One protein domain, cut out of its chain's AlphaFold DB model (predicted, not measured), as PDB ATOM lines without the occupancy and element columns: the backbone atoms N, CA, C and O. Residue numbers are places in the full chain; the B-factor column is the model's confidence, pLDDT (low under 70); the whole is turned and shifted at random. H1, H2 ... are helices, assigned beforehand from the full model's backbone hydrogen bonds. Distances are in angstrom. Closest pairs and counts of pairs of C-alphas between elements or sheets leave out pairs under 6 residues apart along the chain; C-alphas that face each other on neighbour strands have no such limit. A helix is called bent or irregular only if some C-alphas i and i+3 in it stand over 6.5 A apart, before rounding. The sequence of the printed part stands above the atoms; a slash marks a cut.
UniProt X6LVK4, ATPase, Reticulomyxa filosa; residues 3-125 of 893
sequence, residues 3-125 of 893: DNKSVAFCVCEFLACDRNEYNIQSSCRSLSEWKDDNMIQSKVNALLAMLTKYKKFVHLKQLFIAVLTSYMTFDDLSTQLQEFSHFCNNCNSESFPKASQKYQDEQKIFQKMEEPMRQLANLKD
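Overview. This is residues 3 to 125 of the 893 residues of the protein "ATPase" of Reticulomyxa filosa (UniProt X6LVK4). One long helix, H3, is the spine of a rod; H2 folds back beside its first part as a helical hairpin, and H1, H5, H6 and H7 pack on it farther along at steep tilts. H4 runs back toward H1 beside the spine. The 123 printed residues hold seven named helices, H1 to H7 in chain order, and no named strand: all helix, with mostly crossed packing. The whole is loose, with a radius of gyration of the C-alphas of 17.1 A and spans of 57 by 28 by 23 A.

Along the chain. Find C-alpha 37 at (33.079, -39.812, 16.180); from there H3 runs 50.4 A to C-alpha 71 at (23.693, -32.786, -32.791). Before it look for H1, residues 9 to 16, and H2, residues 18 to 29, 16.5 A long. After it come H4, residues 79 to 93, 22.6 A; H5, 96 to 102; H6, 104 to 112; and H7, 114 to 122, ending at C-alpha 122 (31.950, -26.245, -26.598). H4 is irregular: C-alphas 89 and 92 are 8.5 A apart.

Arrangement. Start at the hub, H3, which touches five helices; the pairs named here are closest C-alphas. Its residues 41 to 48 alone touch H2 at a shallow tilt of 15 degrees, opposite ways, Gln 41 to Cys 28, 6.9 A. H1 touches it at Ala 16 and Leu 51, 6.0 A. H5 only just touches it, with 3 pairs of C-alphas within 8 A, at Phe 96 and Tyr 54, 7.4 A. H6 touches it at Phe 110 and Leu 60, 6.3 A, and H7 at Ala 121 and Ala 66, 5.6 A. H4 touches H1 with residues 91 to 93 alone, Asn 92 to Phe 9, 4.9 A. H2 and H7 are apart. Every O i to N i+4 pair is within hydrogen-bond range in H1, H2, H3, H5, H6 and H7; in H4, 8 of 11 are.

Size, cuts and confidence. Look at Glu 33 and Asp 75 for the C-alphas farthest apart, 57.4 A. The printed part has no cut, and no link is long. Confidence is under 70 at residues 3 to 5 and 27 to 40.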
ATOM      1  N   ASP A   3      22.528 -43.377   4.201       57.75
ATOM      2  CA  ASP A   3      22.493 -44.819   4.519       57.75
ATOM      3  C   ASP A   3      21.281 -45.547   3.902       57.75
ATOM      4  O   ASP A   3      21.399 -46.662   3.404       57.75
ATOM      5  N   ASN A   4      20.121 -44.879   3.847       62.62
ATOM      6  CA  ASN A   4      18.870 -45.446   3.323       62.62
ATOM      7  C   ASN A   4      18.708 -45.273   1.804       62.62
ATOM      8  O   ASN A   4      17.625 -45.535   1.280       62.62
ATOM      9  N   LYS A   5      19.745 -44.794   1.092       66.56
ATOM     10  CA  LYS A   5      19.704 -44.522  -0.358       66.56
ATOM     11  C   LYS A   5      18.430 -43.761  -0.772       66.56
ATOM     12  O   LYS A   5      17.767 -44.138  -1.735       66.56
ATOM     13  N   SER A   6      18.055 -42.743   0.007       74.94
ATOM     14  CA  SER A   6      16.773 -42.030  -0.134       74.94
ATOM     15  C   SER A   6      16.933 -40.528  -0.374       74.94
ATOM     16  O   SER A   6      15.954 -39.790  -0.321       74.94
ATOM     17  N   VAL A   7      18.162 -40.050  -0.584       81.06
ATOM     18  CA  VAL A   7      18.431 -38.629  -0.842       81.06
ATOM     19  C   VAL A   7      17.943 -38.287  -2.247       81.06
ATOM     20  O   VAL A   7      18.314 -38.979  -3.199       81.06
ATOM     21  N   ALA A   8      17.084 -37.274  -2.352       83.62
ATOM     22  CA  ALA A   8      16.539 -36.801  -3.620       83.62
ATOM     23  C   ALA A   8      17.551 -35.934  -4.389       83.62
ATOM     24  O   ALA A   8      18.422 -35.320  -3.769       83.62
ATOM     25  N   PHE A   9      17.424 -35.847  -5.718       83.62
ATOM     26  CA  PHE A   9      18.288 -35.004  -6.561       83.62
ATOM     27  C   PHE A   9      18.325 -33.544  -6.100       83.62
ATOM     28  O   PHE A   9      19.414 -33.003  -5.960       83.62
ATOM     29  N   CYS A  10      17.176 -32.937  -5.787       80.62
ATOM     30  CA  CYS A  10      17.113 -31.551  -5.304       80.62
ATOM     31  C   CYS A  10      17.884 -31.334  -3.988       80.62
ATOM     32  O   CYS A  10      18.459 -30.272  -3.753       80.62
ATOM     33  N   VAL A  11      17.944 -32.362  -3.136       82.00
ATOM     34  CA  VAL A  11      18.714 -32.329  -1.890       82.00
ATOM     35  C   VAL A  11      20.206 -32.465  -2.193       82.00
ATOM     36  O   VAL A  11      21.003 -31.720  -1.637       82.00
ATOM     37  N   CYS A  12      20.602 -33.364  -3.099       83.19
ATOM     38  CA  CYS A  12      21.990 -33.443  -3.563       83.19
ATOM     39  C   CYS A  12      22.451 -32.136  -4.225       83.19
ATOM     40  O   CYS A  12      23.566 -31.704  -3.964       83.19
ATOM     41  N   GLU A  13      21.601 -31.493  -5.025       82.94
ATOM     42  CA  GLU A  13      21.865 -30.200  -5.661       82.94
ATOM     43  C   GLU A  13      22.131 -29.106  -4.628       82.94
ATOM     44  O   GLU A  13      23.174 -28.456  -4.674       82.94
ATOM     45  N   PHE A  14      21.235 -28.972  -3.646       83.31
ATOM     46  CA  PHE A  14      21.390 -28.024  -2.547       83.31
ATOM     47  C   PHE A  14      22.676 -28.273  -1.746       83.31
ATOM     48  O   PHE A  14      23.401 -27.333  -1.418       83.31
ATOM     49  N   LEU A  15      22.983 -29.534  -1.432       82.19
ATOM     50  CA  LEU A  15      24.159 -29.898  -0.634       82.19
ATOM     51  C   LEU A  15      25.477 -29.796  -1.420       82.19
ATOM     52  O   LEU A  15      26.517 -29.563  -0.813       82.19
ATOM     53  N   ALA A  16      25.443 -29.954  -2.746       78.31
ATOM     54  CA  ALA A  16      26.615 -29.887  -3.620       78.31
ATOM     55  C   ALA A  16      27.043 -28.451  -3.978       78.31
ATOM     56  O   ALA A  16      28.083 -28.283  -4.617       78.31
ATOM     57  N   CYS A  17      26.277 -27.423  -3.592       78.88
ATOM     58  CA  CYS A  17      26.725 -26.035  -3.693       78.88
ATOM     59  C   CYS A  17      27.982 -25.825  -2.838       78.88
ATOM     60  O   CYS A  17      27.979 -26.170  -1.658       78.88
ATOM     61  N   ASP A  18      29.019 -25.189  -3.394       71.69
ATOM     62  CA  ASP A  18      30.352 -25.108  -2.770       71.69
ATOM     63  C   ASP A  18      30.332 -24.556  -1.333       71.69
ATOM     64  O   ASP A  18      31.078 -25.021  -0.475       71.69
ATOM     65  N   ARG A  19      29.423 -23.616  -1.029       73.00
ATOM     66  CA  ARG A  19      29.225 -23.099   0.338       73.00
ATOM     67  C   ARG A  19      28.667 -24.151   1.297       73.00
ATOM     68  O   ARG A  19      29.102 -24.222   2.439       73.00
ATOM     69  N   ASN A  20      27.713 -24.961   0.852       77.19
ATOM     70  CA  ASN A  20      27.062 -25.971   1.683       77.19
ATOM     71  C   ASN A  20      27.956 -27.194   1.875       77.19
ATOM     72  O   ASN A  20      28.040 -27.705   2.985       77.19
ATOM     73  N   GLU A  21      28.690 -27.609   0.844       70.69
ATOM     74  CA  GLU A  21      29.686 -28.675   0.964       70.69
ATOM     75  C   GLU A  21      30.829 -28.273   1.906       70.69
ATOM     76  O   GLU A  21      31.211 -29.056   2.780       70.69
ATOM     77  N   TYR A  22      31.310 -27.027   1.802       75.69
ATOM     78  CA  TYR A  22      32.272 -26.461   2.748       75.69
ATOM     79  C   TYR A  22      31.713 -26.429   4.174       75.69
ATOM     80  O   TYR A  22      32.398 -26.842   5.106       75.69
ATOM     81  N   ASN A  23      30.458 -26.008   4.356       75.94
ATOM     82  CA  ASN A  23      29.808 -25.995   5.667       75.94
ATOM     83  C   ASN A  23      29.656 -27.408   6.249       75.94
ATOM     84  O   ASN A  23      29.916 -27.600   7.428       75.94
ATOM     85  N   ILE A  24      29.321 -28.415   5.436       75.50
ATOM     86  CA  ILE A  24      29.244 -29.821   5.867       75.50
ATOM     87  C   ILE A  24      30.624 -30.330   6.297       75.50
ATOM     88  O   ILE A  24      30.748 -30.945   7.356       75.50
ATOM     89  N   GLN A  25      31.672 -30.044   5.517       70.69
ATOM     90  CA  GLN A  25      33.050 -30.401   5.868       70.69
ATOM     91  C   GLN A  25      33.526 -29.672   7.130       70.69
ATOM     92  O   GLN A  25      34.167 -30.279   7.986       70.69
ATOM     93  N   SER A  26      33.193 -28.386   7.269       72.25
ATOM     94  CA  SER A  26      33.567 -27.567   8.420       72.25
ATOM     95  C   SER A  26      32.834 -28.000   9.690       72.25
ATOM     96  O   SER A  26      33.477 -28.147  10.722       72.25
ATOM     97  N   SER A  27      31.525 -28.258   9.628       68.69
ATOM     98  CA  SER A  27      30.751 -28.771  10.764       68.69
ATOM     99  C   SER A  27      31.203 -30.173  11.177       68.69
ATOM    100  O   SER A  27      31.224 -30.465  12.367       68.69
ATOM    101  N   CYS A  28      31.628 -31.020  10.233       67.00
ATOM    102  CA  CYS A  28      32.190 -32.338  10.541       67.00
ATOM    103  C   CYS A  28      33.526 -32.240  11.295       67.00
ATOM    104  O   CYS A  28      33.737 -32.980  12.248       67.00
ATOM    105  N   ARG A  29      34.398 -31.285  10.930       67.50
ATOM    106  CA  ARG A  29      35.651 -31.019  11.666       67.50
ATOM    107  C   ARG A  29      35.412 -30.513  13.091       67.50
ATOM    108  O   ARG A  29      36.267 -30.715  13.940       67.50
ATOM    109  N   SER A  30      34.278 -29.863  13.351       65.62
ATOM    110  CA  SER A  30      33.884 -29.394  14.688       65.62
ATOM    111  C   SER A  30      33.188 -30.465  15.544       65.62
ATOM    112  O   SER A  30      32.955 -30.229  16.723       65.62
ATOM    113  N   LEU A  31      32.829 -31.622  14.972       62.38
ATOM    114  CA  LEU A  31      32.088 -32.703  15.643       62.38
ATOM    115  C   LEU A  31      32.991 -33.807  16.234       62.38
ATOM    116  O   LEU A  31      32.471 -34.715  16.883       62.38
ATOM    117  N   SER A  32      34.319 -33.707  16.093       56.34
ATOM    118  CA  SER A  32      35.314 -34.692  16.562       56.34
ATOM    119  C   SER A  32      35.480 -34.797  18.092       56.34
ATOM    120  O   SER A  32      36.422 -35.414  18.582       56.34
ATOM    121  N   GLU A  33      34.590 -34.179  18.872       57.12
ATOM    122  CA  GLU A  33      34.616 -34.172  20.346       57.12
ATOM    123  C   GLU A  33      33.570 -35.120  20.979       57.12
ATOM    124  O   GLU A  33      33.413 -35.158  22.200       57.12
ATOM    125  N   TRP A  34      32.824 -35.894  20.181       57.41
ATOM    126  CA  TRP A  34      31.708 -36.735  20.648       57.41
ATOM    127  C   TRP A  34      32.048 -38.240  20.645       57.41
ATOM    128  O   TRP A  34      32.797 -38.723  19.806       57.41
ATOM    129  N   LYS A  35      31.449 -39.027  21.560       53.12
ATOM    130  CA  LYS A  35      31.734 -40.474  21.752       53.12
ATOM    131  C   LYS A  35      31.440 -41.388  20.540       53.12
ATOM    132  O   LYS A  35      31.923 -42.515  20.535       53.12
ATOM    133  N   ASP A  36      30.723 -40.902  19.521       57.94
ATOM    134  CA  ASP A  36      30.363 -41.630  18.287       57.94
ATOM    135  C   ASP A  36      31.116 -41.126  17.028       57.94
ATOM    136  O   ASP A  36      30.651 -41.295  15.895       57.94
ATOM    137  N   ASP A  37      32.289 -40.508  17.214       60.53
ATOM    138  CA  ASP A  37      33.079 -39.812  16.180       60.53
ATOM    139  C   ASP A  37      33.325 -40.649  14.905       60.53
ATOM    140  O   ASP A  37      32.997 -40.240  13.788       60.53
ATOM    141  N   ASN A  38      33.771 -41.902  15.056       66.38
ATOM    142  CA  ASN A  38      34.043 -42.792  13.918       66.38
ATOM    143  C   ASN A  38      32.794 -43.097  13.070       66.38
ATOM    144  O   ASN A  38      32.887 -43.246  11.847       66.38
ATOM    145  N   MET A  39      31.616 -43.193  13.696       69.81
ATOM    146  CA  MET A  39      30.367 -43.471  12.984       69.81
ATOM    147  C   MET A  39      29.883 -42.230  12.222       69.81
ATOM    148  O   MET A  39      29.437 -42.350  11.080       69.81
ATOM    149  N   ILE A  40      29.984 -41.042  12.826       69.94
ATOM    150  CA  ILE A  40      29.566 -39.773  12.212       69.94
ATOM    151  C   ILE A  40      30.494 -39.414  11.047       69.94
ATOM    152  O   ILE A  40      30.012 -39.143   9.944       69.94
ATOM    153  N   GLN A  41      31.811 -39.512  11.241       70.56
ATOM    154  CA  GLN A  41      32.803 -39.238  10.201       70.56
ATOM    155  C   GLN A  41      32.650 -40.186   9.002       70.56
ATOM    156  O   GLN A  41      32.709 -39.752   7.851       70.56
ATOM    157  N   SER A  42      32.376 -41.473   9.247       73.62
ATOM    158  CA  SER A  42      32.100 -42.454   8.188       73.62
ATOM    159  C   SER A  42      30.851 -42.089   7.369       73.62
ATOM    160  O   SER A  42      30.872 -42.143   6.137       73.62
ATOM    161  N   LYS A  43      29.783 -41.612   8.026       76.25
ATOM    162  CA  LYS A  43      28.547 -41.167   7.357       76.25
ATOM    163  C   LYS A  43      28.720 -39.871   6.568       76.25
ATOM    164  O   LYS A  43      28.159 -39.750   5.478       76.25
ATOM    165  N   VAL A  44      29.507 -38.919   7.069       76.62
ATOM    166  CA  VAL A  44      29.826 -37.685   6.331       76.62
ATOM    167  C   VAL A  44      30.729 -37.984   5.138       76.62
ATOM    168  O   VAL A  44      30.463 -37.495   4.045       76.62
ATOM    169  N   ASN A  45      31.724 -38.861   5.287       78.75
ATOM    170  CA  ASN A  45      32.545 -39.319   4.166       78.75
ATOM    171  C   ASN A  45      31.700 -40.046   3.104       78.75
ATOM    172  O   ASN A  45      31.888 -39.820   1.909       78.75
ATOM    173  N   ALA A  46      30.725 -40.865   3.515       79.31
ATOM    174  CA  ALA A  46      29.773 -41.500   2.603       79.31
ATOM    175  C   ALA A  46      28.875 -40.475   1.882       79.31
ATOM    176  O   ALA A  46      28.614 -40.622   0.686       79.31
ATOM    177  N   LEU A  47      28.439 -39.416   2.578       80.69
ATOM    178  CA  LEU A  47      27.694 -38.301   1.989       80.69
ATOM    179  C   LEU A  47      28.551 -37.519   0.984       80.69
ATOM    180  O   LEU A  47      28.101 -37.306  -0.135       80.69
ATOM    181  N   LEU A  48      29.787 -37.153   1.327       81.12
ATOM    182  CA  LEU A  48      30.710 -36.448   0.429       81.12
ATOM    183  C   LEU A  48      31.057 -37.290  -0.803       81.12
ATOM    184  O   LEU A  48      30.977 -36.800  -1.923       81.12
ATOM    185  N   ALA A  49      31.345 -38.585  -0.638       82.56
ATOM    186  CA  ALA A  49      31.571 -39.490  -1.764       82.56
ATOM    187  C   ALA A  49      30.337 -39.599  -2.679       82.56
ATOM    188  O   ALA A  49      30.465 -39.709  -3.902       82.56
ATOM    189  N   MET A  50      29.133 -39.554  -2.101       84.31
ATOM    190  CA  MET A  50      27.878 -39.512  -2.846       84.31
ATOM    191  C   MET A  50      27.679 -38.168  -3.564       84.31
ATOM    192  O   MET A  50      27.275 -38.183  -4.725       84.31
ATOM    193  N   LEU A  51      28.042 -37.037  -2.951       84.44
ATOM    194  CA  LEU A  51      28.021 -35.714  -3.586       84.44
ATOM    195  C   LEU A  51      29.045 -35.601  -4.727       84.44
ATOM    196  O   LEU A  51      28.716 -35.063  -5.778       84.44
ATOM    197  N   THR A  52      30.236 -36.189  -4.602       85.00
ATOM    198  CA  THR A  52      31.211 -36.266  -5.704       85.00
ATOM    199  C   THR A  52      30.670 -37.087  -6.875       85.00
ATOM    200  O   THR A  52      30.766 -36.668  -8.031       85.00
ATOM    201  N   LYS A  53      30.042 -38.240  -6.597       85.06
ATOM    202  CA  LYS A  53      29.353 -39.038  -7.626       85.06
ATOM    203  C   LYS A  53      28.202 -38.262  -8.261       85.06
ATOM    204  O   LYS A  53      28.024 -38.347  -9.471       85.06
ATOM    205  N   TYR A  54      27.463 -37.486  -7.472       87.50
ATOM    206  CA  TYR A  54      26.405 -36.603  -7.951       87.50
ATOM    207  C   TYR A  54      26.950 -35.502  -8.867       87.50
ATOM    208  O   TYR A  54      26.455 -35.360  -9.979       87.50
ATOM    209  N   LYS A  55      28.015 -34.785  -8.478       86.44
ATOM    210  CA  LYS A  55      28.659 -33.768  -9.326       86.44
ATOM    211  C   LYS A  55      29.118 -34.365 -10.657       86.44
ATOM    212  O   LYS A  55      28.830 -33.800 -11.709       86.44
ATOM    213  N   LYS A  56      29.751 -35.546 -10.628       86.69
ATOM    214  CA  LYS A  56      30.154 -36.262 -11.848       86.69
ATOM    215  C   LYS A  56      28.946 -36.671 -12.697       86.69
ATOM    216  O   LYS A  56      28.967 -36.495 -13.910       86.69
ATOM    217  N   PHE A  57      27.879 -37.170 -12.074       88.38
ATOM    218  CA  PHE A  57      26.634 -37.515 -12.760       88.38
ATOM    219  C   PHE A  57      26.002 -36.302 -13.447       88.38
ATOM    220  O   PHE A  57      25.656 -36.375 -14.622       88.38
ATOM    221  N   VAL A  58      25.879 -35.180 -12.734       87.69
ATOM    222  CA  VAL A  58      25.313 -33.933 -13.262       87.69
ATOM    223  C   VAL A  58      26.166 -33.385 -14.399       87.69
ATOM    224  O   VAL A  58      25.610 -32.980 -15.414       87.69
ATOM    225  N   HIS A  59      27.494 -33.432 -14.276       89.00
ATOM    226  CA  HIS A  59      28.399 -33.017 -15.345       89.00
ATOM    227  C   HIS A  59      28.177 -33.831 -16.628       89.00
ATOM    228  O   HIS A  59      27.933 -33.266 -17.693       89.00
ATOM    229  N   LEU A  60      28.173 -35.163 -16.521       88.38
ATOM    230  CA  LEU A  60      27.942 -36.054 -17.662       88.38
ATOM    231  C   LEU A  60      26.536 -35.890 -18.244       88.38
ATOM    232  O   LEU A  60      26.376 -35.868 -19.460       88.38
ATOM    233  N   LYS A  61      25.524 -35.712 -17.385       88.31
ATOM    234  CA  LYS A  61      24.153 -35.381 -17.788       88.31
ATOM    235  C   LYS A  61      24.118 -34.095 -18.615       88.31
ATOM    236  O   LYS A  61      23.486 -34.068 -19.664       88.31
ATOM    237  N   GLN A  62      24.774 -33.032 -18.152       89.06
ATOM    238  CA  GLN A  62      24.806 -31.747 -18.855       89.06
ATOM    239  C   GLN A  62      25.477 -31.873 -20.225       89.06
ATOM    240  O   GLN A  62      24.942 -31.363 -21.208       89.06
ATOM    241  N   LEU A  63      26.602 -32.592 -20.302       89.50
ATOM    242  CA  LEU A  63      27.278 -32.878 -21.567       89.50
ATOM    243  C   LEU A  63      26.386 -33.684 -22.519       89.50
ATOM    244  O   LEU A  63      26.219 -33.294 -23.673       89.50
ATOM    245  N   PHE A  64      25.752 -34.750 -22.029       89.19
ATOM    246  CA  PHE A  64      24.822 -35.563 -22.813       89.19
ATOM    247  C   PHE A  64      23.654 -34.734 -23.363       89.19
ATOM    248  O   PHE A  64      23.389 -34.779 -24.561       89.19
ATOM    249  N   ILE A  65      22.995 -33.922 -22.525       87.62
ATOM    250  CA  ILE A  65      21.880 -33.059 -22.949       87.62
ATOM    251  C   ILE A  65      22.342 -32.035 -23.991       87.62
ATOM    252  O   ILE A  65      21.646 -31.817 -24.986       87.62
ATOM    253  N   ALA A  66      23.510 -31.416 -23.793       88.12
ATOM    254  CA  ALA A  66      24.054 -30.436 -24.730       88.12
ATOM    255  C   ALA A  66      24.290 -31.051 -26.115       88.12
ATOM    256  O   ALA A  66      23.944 -30.438 -27.131       88.12
ATOM    257  N   VAL A  67      24.826 -32.274 -26.154       88.69
ATOM    258  CA  VAL A  67      25.055 -32.988 -27.411       88.69
ATOM    259  C   VAL A  67      23.748 -33.457 -28.039       88.69
ATOM    260  O   VAL A  67      23.534 -33.220 -29.228       88.69
ATOM    261  N   LEU A  68      22.848 -34.041 -27.246       87.69
ATOM    262  CA  LEU A  68      21.548 -34.513 -27.714       87.69
ATOM    263  C   LEU A  68      20.753 -33.387 -28.382       87.69
ATOM    264  O   LEU A  68      20.253 -33.557 -29.486       87.69
ATOM    265  N   THR A  69      20.694 -32.223 -27.736       86.44
ATOM    266  CA  THR A  69      19.917 -31.071 -28.218       86.44
ATOM    267  C   THR A  69      20.500 -30.467 -29.498       86.44
ATOM    268  O   THR A  69      19.761 -29.938 -30.324       86.44
ATOM    269  N   SER A  70      21.824 -30.523 -29.670       85.62
ATOM    270  CA  SER A  70      22.515 -29.769 -30.727       85.62
ATOM    271  C   SER A  70      22.901 -30.606 -31.947       85.62
ATOM    272  O   SER A  70      23.100 -30.035 -33.019       85.62
ATOM    273  N   TYR A  71      23.036 -31.927 -31.796       88.62
ATOM    274  CA  TYR A  71      23.693 -32.786 -32.791       88.62
ATOM    275  C   TYR A  71      22.975 -34.108 -33.080       88.62
ATOM    276  O   TYR A  71      23.327 -34.787 -34.047       88.62
ATOM    277  N   MET A  72      21.980 -34.496 -32.284       85.88
ATOM    278  CA  MET A  72      21.313 -35.792 -32.421       85.88
ATOM    279  C   MET A  72      19.801 -35.639 -32.554       85.88
ATOM    280  O   MET A  72      19.223 -34.606 -32.229       85.88
ATOM    281  N   THR A  73      19.148 -36.690 -33.046       82.69
ATOM    282  CA  THR A  73      17.688 -36.839 -32.962       82.69
ATOM    283  C   THR A  73      17.339 -38.011 -32.057       82.69
ATOM    284  O   THR A  73      18.149 -38.916 -31.889       82.69
ATOM    285  N   PHE A  74      16.121 -38.030 -31.509       80.38
ATOM    286  CA  PHE A  74      15.672 -39.102 -30.610       80.38
ATOM    287  C   PHE A  74      15.810 -40.507 -31.225       80.38
ATOM    288  O   PHE A  74      16.142 -41.450 -30.513       80.38
ATOM    289  N   ASP A  75      15.647 -40.623 -32.544       78.69
ATOM    290  CA  ASP A  75      15.801 -41.874 -33.298       78.69
ATOM    291  C   ASP A  75      17.233 -42.439 -33.304       78.69
ATOM    292  O   ASP A  75      17.423 -43.606 -33.632       78.69
ATOM    293  N   ASP A  76      18.246 -41.631 -32.966       78.00
ATOM    294  CA  ASP A  76      19.651 -42.070 -32.932       78.00
ATOM    295  C   ASP A  76      20.020 -42.741 -31.594       78.00
ATOM    296  O   ASP A  76      21.128 -43.262 -31.429       78.00
ATOM    297  N   LEU A  77      19.116 -42.683 -30.611       83.62
ATOM    298  CA  LEU A  77      19.312 -43.216 -29.271       83.62
ATOM    299  C   LEU A  77      18.749 -44.634 -29.159       83.62
ATOM    300  O   LEU A  77      17.675 -44.939 -29.674       83.62
ATOM    301  N   SER A  78      19.433 -45.491 -28.399       83.94
ATOM    302  CA  SER A  78      18.847 -46.753 -27.946       83.94
ATOM    303  C   SER A  78      17.652 -46.491 -27.019       83.94
ATOM    304  O   SER A  78      17.579 -45.446 -26.368       83.94
ATOM    305  N   THR A  79      16.732 -47.451 -26.896       82.38
ATOM    306  CA  THR A  79      15.559 -47.339 -26.007       82.38
ATOM    307  C   THR A  79      15.954 -46.981 -24.567       82.38
ATOM    308  O   THR A  79      15.317 -46.145 -23.936       82.38
ATOM    309  N   GLN A  80      17.071 -47.529 -24.077       81.44
ATOM    310  CA  GLN A  80      17.614 -47.218 -22.749       81.44
ATOM    311  C   GLN A  80      18.099 -45.762 -22.628       81.44
ATOM    312  O   GLN A  80      17.814 -45.087 -21.638       81.44
ATOM    313  N   LEU A  81      18.767 -45.226 -23.655       85.06
ATOM    314  CA  LEU A  81      19.206 -43.826 -23.675       85.06
ATOM    315  C   LEU A  81      18.033 -42.843 -23.831       85.06
ATOM    316  O   LEU A  81      18.087 -41.731 -23.300       85.06
ATOM    317  N   GLN A  82      16.955 -43.246 -24.510       85.50
ATOM    318  CA  GLN A  82      15.707 -42.477 -24.562       85.50
ATOM    319  C   GLN A  82      15.047 -42.401 -23.178       85.50
ATOM    320  O   GLN A  82      14.670 -41.313 -22.736       85.50
ATOM    321  N   GLU A  83      14.976 -43.519 -22.451       84.88
ATOM    322  CA  GLU A  83      14.499 -43.547 -21.061       84.88
ATOM    323  C   GLU A  83      15.365 -42.679 -20.138       84.88
ATOM    324  O   GLU A  83      14.835 -41.915 -19.326       84.88
ATOM    325  N   PHE A  84      16.693 -42.728 -20.297       86.88
ATOM    326  CA  PHE A  84      17.617 -41.866 -19.558       86.88
ATOM    327  C   PHE A  84      17.388 -40.374 -19.849       86.88
ATOM    328  O   PHE A  84      17.388 -39.555 -18.927       86.88
ATOM    329  N   SER A  85      17.146 -40.013 -21.113       85.06
ATOM    330  CA  SER A  85      16.810 -38.647 -21.537       85.06
ATOM    331  C   SER A  85      15.503 -38.154 -20.899       85.06
ATOM    332  O   SER A  85      15.467 -37.073 -20.303       85.06
ATOM    333  N   HIS A  86      14.446 -38.974 -20.918       84.56
ATOM    334  CA  HIS A  86      13.183 -38.655 -20.242       84.56
ATOM    335  C   HIS A  86      13.355 -38.484 -18.732       84.56
ATOM    336  O   HIS A  86      12.805 -37.548 -18.148       84.56
ATOM    337  N   PHE A  87      14.152 -39.350 -18.107       86.31
ATOM    338  CA  PHE A  87      14.496 -39.234 -16.695       86.31
ATOM    339  C   PHE A  87      15.239 -37.924 -16.396       86.31
ATOM    340  O   PHE A  87      14.921 -37.226 -15.433       86.31
ATOM    341  N   CYS A  88      16.195 -37.540 -17.241       83.06
ATOM    342  CA  CYS A  88      16.986 -36.326 -17.072       83.06
ATOM    343  C   CYS A  88      16.143 -35.043 -17.033       83.06
ATOM    344  O   CYS A  88      16.530 -34.098 -16.337       83.06
ATOM    345  N   ASN A  89      14.989 -35.030 -17.701       78.94
ATOM    346  CA  ASN A  89      14.053 -33.905 -17.690       78.94
ATOM    347  C   ASN A  89      13.189 -33.832 -16.414       78.94
ATOM    348  O   ASN A  89      12.666 -32.764 -16.114       78.94
ATOM    349  N   ASN A  90      13.078 -34.917 -15.632       81.31
ATOM    350  CA  ASN A  90      12.153 -35.032 -14.490       81.31
ATOM    351  C   ASN A  90      12.810 -35.510 -13.174       81.31
ATOM    352  O   ASN A  90      12.119 -35.859 -12.218       81.31
ATOM    353  N   CYS A  91      14.143 -35.521 -13.082       80.31
ATOM    354  CA  CYS A  91      14.862 -36.220 -12.008       80.31
ATOM    355  C   CYS A  91      14.757 -35.603 -10.596       80.31
ATOM    356  O   CYS A  91      15.185 -36.239  -9.636       80.31
ATOM    357  N   ASN A  92      14.221 -34.386 -10.433       74.81
ATOM    358  CA  ASN A  92      14.358 -33.581  -9.203       74.81
ATOM    359  C   ASN A  92      13.783 -34.238  -7.934       74.81
ATOM    360  O   ASN A  92      14.314 -34.025  -6.843       74.81
ATOM    361  N   SER A  93      12.732 -35.050  -8.073       73.19
ATOM    362  CA  SER A  93      12.045 -35.729  -6.962       73.19
ATOM    363  C   SER A  93      12.490 -37.181  -6.757       73.19
ATOM    364  O   SER A  93      12.079 -37.822  -5.791       73.19
ATOM    365  N   GLU A  94      13.327 -37.717  -7.647       80.75
ATOM    366  CA  GLU A  94      13.819 -39.089  -7.557       80.75
ATOM    367  C   GLU A  94      15.026 -39.204  -6.627       80.75
ATOM    368  O   GLU A  94      15.756 -38.243  -6.381       80.75
ATOM    369  N   SER A  95      15.269 -40.409  -6.108       84.56
ATOM    370  CA  SER A  95      16.439 -40.650  -5.268       84.56
ATOM    371  C   SER A  95      17.709 -40.833  -6.103       84.56
ATOM    372  O   SER A  95      17.804 -41.793  -6.872       84.56
ATOM    373  N   PHE A  96      18.719 -39.977  -5.890       85.38
ATOM    374  CA  PHE A  96      19.986 -40.019  -6.629       85.38
ATOM    375  C   PHE A  96      20.700 -41.375  -6.525       85.38
ATOM    376  O   PHE A  96      21.020 -41.938  -7.570       85.38
ATOM    377  N   PRO A  97      20.906 -41.976  -5.335       83.12
ATOM    378  CA  PRO A  97      21.559 -43.283  -5.248       83.12
ATOM    379  C   PRO A  97      20.827 -44.400  -6.006       83.12
ATOM    380  O   PRO A  97      21.481 -45.294  -6.539       83.12
ATOM    381  N   LYS A  98      19.487 -44.354  -6.079       83.62
ATOM    382  CA  LYS A  98      18.687 -45.334  -6.834       83.62
ATOM    383  C   LYS A  98      18.793 -45.103  -8.340       83.62
ATOM    384  O   LYS A  98      19.033 -46.054  -9.075       83.62
ATOM    385  N   ALA A  99      18.680 -43.856  -8.790       83.44
ATOM    386  CA  ALA A  99      18.822 -43.505 -10.200       83.44
ATOM    387  C   ALA A  99      20.249 -43.738 -10.717       83.44
ATOM    388  O   ALA A  99      20.437 -44.271 -11.805       83.44
ATOM    389  N   SER A 100      21.266 -43.407  -9.915       83.81
ATOM    390  CA  SER A 100      22.674 -43.631 -10.254       83.81
ATOM    391  C   SER A 100      23.003 -45.120 -10.393       83.81
ATOM    392  O   SER A 100      23.820 -45.477 -11.238       83.81
ATOM    393  N   GLN A 101      22.341 -45.986  -9.615       84.50
ATOM    394  CA  GLN A 101      22.436 -47.439  -9.765       84.50
ATOM    395  C   GLN A 101      21.632 -47.953 -10.972       84.50
ATOM    396  O   GLN A 101      22.122 -48.824 -11.681       84.50
ATOM    397  N   LYS A 102      20.430 -47.407 -11.224       86.44
ATOM    398  CA  LYS A 102      19.589 -47.768 -12.378       86.44
ATOM    399  C   LYS A 102      20.290 -47.476 -13.707       86.44
ATOM    400  O   LYS A 102      20.272 -48.326 -14.582       86.44
ATOM    401  N   TYR A 103      20.922 -46.307 -13.823       87.56
ATOM    402  CA  TYR A 103      21.571 -45.839 -15.052       87.56
ATOM    403  C   TYR A 103      23.101 -45.928 -14.990       87.56
ATOM    404  O   TYR A 103      23.825 -45.012 -15.398       87.56
ATOM    405  N   GLN A 104      23.620 -46.963 -14.327       85.56
ATOM    406  CA  GLN A 104      25.058 -47.105 -14.107       85.56
ATOM    407  C   GLN A 104      25.806 -47.402 -15.413       85.56
ATOM    408  O   GLN A 104      26.955 -46.980 -15.563       85.56
ATOM    409  N   ASP A 105      25.182 -48.112 -16.351       84.19
ATOM    410  CA  ASP A 105      25.822 -48.503 -17.605       84.19
ATOM    411  C   ASP A 105      25.875 -47.336 -18.603       84.19
ATOM    412  O   ASP A 105      26.932 -47.084 -19.180       84.19
ATOM    413  N   GLU A 106      24.831 -46.509 -18.677       87.44
ATOM    414  CA  GLU A 106      24.819 -45.247 -19.427       87.44
ATOM    415  C   GLU A 106      25.877 -44.283 -18.882       87.44
ATOM    416  O   GLU A 106      26.641 -43.691 -19.641       87.44
ATOM    417  N   GLN A 107      26.018 -44.186 -17.555       84.88
ATOM    418  CA  GLN A 107      27.093 -43.401 -16.941       84.88
ATOM    419  C   GLN A 107      28.488 -43.893 -17.338       84.88
ATOM    420  O   GLN A 107      29.377 -43.064 -17.520       84.88
ATOM    421  N   LYS A 108      28.717 -45.207 -17.468       86.88
ATOM    422  CA  LYS A 108      30.010 -45.732 -17.944       86.88
ATOM    423  C   LYS A 108      30.245 -45.369 -19.411       86.88
ATOM    424  O   LYS A 108      31.362 -44.983 -19.753       86.88
ATOM    425  N   ILE A 109      29.211 -45.451 -20.253       86.00
ATOM    426  CA  ILE A 109      29.275 -45.047 -21.666       86.00
ATOM    427  C   ILE A 109      29.629 -43.558 -21.767       86.00
ATOM    428  O   ILE A 109      30.591 -43.194 -22.440       86.00
ATOM    429  N   PHE A 110      28.928 -42.701 -21.025       88.94
ATOM    430  CA  PHE A 110      29.193 -41.264 -20.990       88.94
ATOM    431  C   PHE A 110      30.571 -40.924 -20.425       88.94
ATOM    432  O   PHE A 110      31.216 -40.025 -20.944       88.94
ATOM    433  N   GLN A 111      31.063 -41.650 -19.419       87.62
ATOM    434  CA  GLN A 111      32.430 -41.463 -18.912       87.62
ATOM    435  C   GLN A 111      33.484 -41.817 -19.959       87.62
ATOM    436  O   GLN A 111      34.479 -41.109 -20.089       87.62
ATOM    437  N   LYS A 112      33.270 -42.888 -20.733       89.06
ATOM    438  CA  LYS A 112      34.167 -43.251 -21.837       89.06
ATOM    439  C   LYS A 112      34.177 -42.175 -22.930       89.06
ATOM    440  O   LYS A 112      35.224 -41.926 -23.519       89.06
ATOM    441  N   MET A 113      33.035 -41.529 -23.166       89.44
ATOM    442  CA  MET A 113      32.841 -40.513 -24.210       89.44
ATOM    443  C   MET A 113      32.867 -39.067 -23.685       89.44
ATOM    444  O   MET A 113      32.447 -38.147 -24.387       89.44
ATOM    445  N   GLU A 114      33.357 -38.844 -22.463       89.56
ATOM    446  CA  GLU A 114      33.304 -37.539 -21.790       89.56
ATOM    447  C   GLU A 114      34.033 -36.459 -22.599       89.56
ATOM    448  O   GLU A 114      33.507 -35.368 -22.810       89.56
ATOM    449  N   GLU A 115      35.211 -36.793 -23.127       88.50
ATOM    450  CA  GLU A 115      36.040 -35.895 -23.933       88.50
ATOM    451  C   GLU A 115      35.372 -35.464 -25.259       88.50
ATOM    452  O   GLU A 115      35.232 -34.253 -25.470       88.50
ATOM    453  N   PRO A 116      34.905 -36.385 -26.133       89.44
ATOM    454  CA  PRO A 116      34.105 -36.029 -27.308       89.44
ATOM    455  C   PRO A 116      32.885 -35.167 -26.977       89.44
ATOM    456  O   PRO A 116      32.670 -34.134 -27.612       89.44
ATOM    457  N   MET A 117      32.112 -35.536 -25.949       90.69
ATOM    458  CA  MET A 117      30.916 -34.776 -25.579       90.69
ATOM    459  C   MET A 117      31.254 -33.374 -25.076       90.69
ATOM    460  O   MET A 117      30.556 -32.418 -25.411       90.69
ATOM    461  N   ARG A 118      32.344 -33.220 -24.317       91.06
ATOM    462  CA  ARG A 118      32.830 -31.912 -23.863       91.06
ATOM    463  C   ARG A 118      33.237 -31.025 -25.034       91.06
ATOM    464  O   ARG A 118      32.889 -29.848 -25.060       91.06
ATOM    465  N   GLN A 119      33.942 -31.580 -26.017       88.44
ATOM    466  CA  GLN A 119      34.351 -30.836 -27.212       88.44
ATOM    467  C   GLN A 119      33.136 -30.434 -28.065       88.44
ATOM    468  O   GLN A 119      33.039 -29.277 -28.470       88.44
ATOM    469  N   LEU A 120      32.161 -31.329 -28.249       90.94
ATOM    470  CA  LEU A 120      30.901 -31.018 -28.936       90.94
ATOM    471  C   LEU A 120      30.082 -29.944 -28.209       90.94
ATOM    472  O   LEU A 120      29.561 -29.032 -28.854       90.94
ATOM    473  N   ALA A 121      30.000 -30.011 -26.879       88.62
ATOM    474  CA  ALA A 121      29.305 -29.011 -26.071       88.62
ATOM    475  C   ALA A 121      29.925 -27.611 -26.221       88.62
ATOM    476  O   ALA A 121      29.189 -26.629 -26.294       88.62
ATOM    477  N   ASN A 122      31.254 -27.513 -26.346       88.81
ATOM    478  CA  ASN A 122      31.950 -26.245 -26.598       88.81
ATOM    479  C   ASN A 122      31.725 -25.697 -28.018       88.81
ATOM    480  O   ASN A 122      31.863 -24.497 -28.242       88.81
ATOM    481  N   LEU A 123      31.378 -26.561 -28.974       90.50
ATOM    482  CA  LEU A 123      31.115 -26.196 -30.369       90.50
ATOM    483  C   LEU A 123      29.624 -26.003 -30.662       90.50
ATOM    484  O   LEU A 123      29.266 -25.716 -31.800       90.50
ATOM    485  N   LYS A 124      28.744 -26.155 -29.661       87.31
ATOM    486  CA  LYS A 124      27.278 -26.148 -29.820       87.31
ATOM    487  C   LYS A 124      26.724 -24.903 -30.515       87.31
ATOM    488  O   LYS A 124      25.616 -24.962 -31.028       87.31
ATOM    489  N   ASP A 125      27.453 -23.793 -30.510       88.06
ATOM    490  CA  ASP A 125      27.022 -22.525 -31.098       88.06
ATOM    491  C   ASP A 125      27.692 -22.254 -32.466       88.06
ATOM    492  O   ASP A 125      27.339 -21.287 -33.131       88.06
TER     493      ASP A 125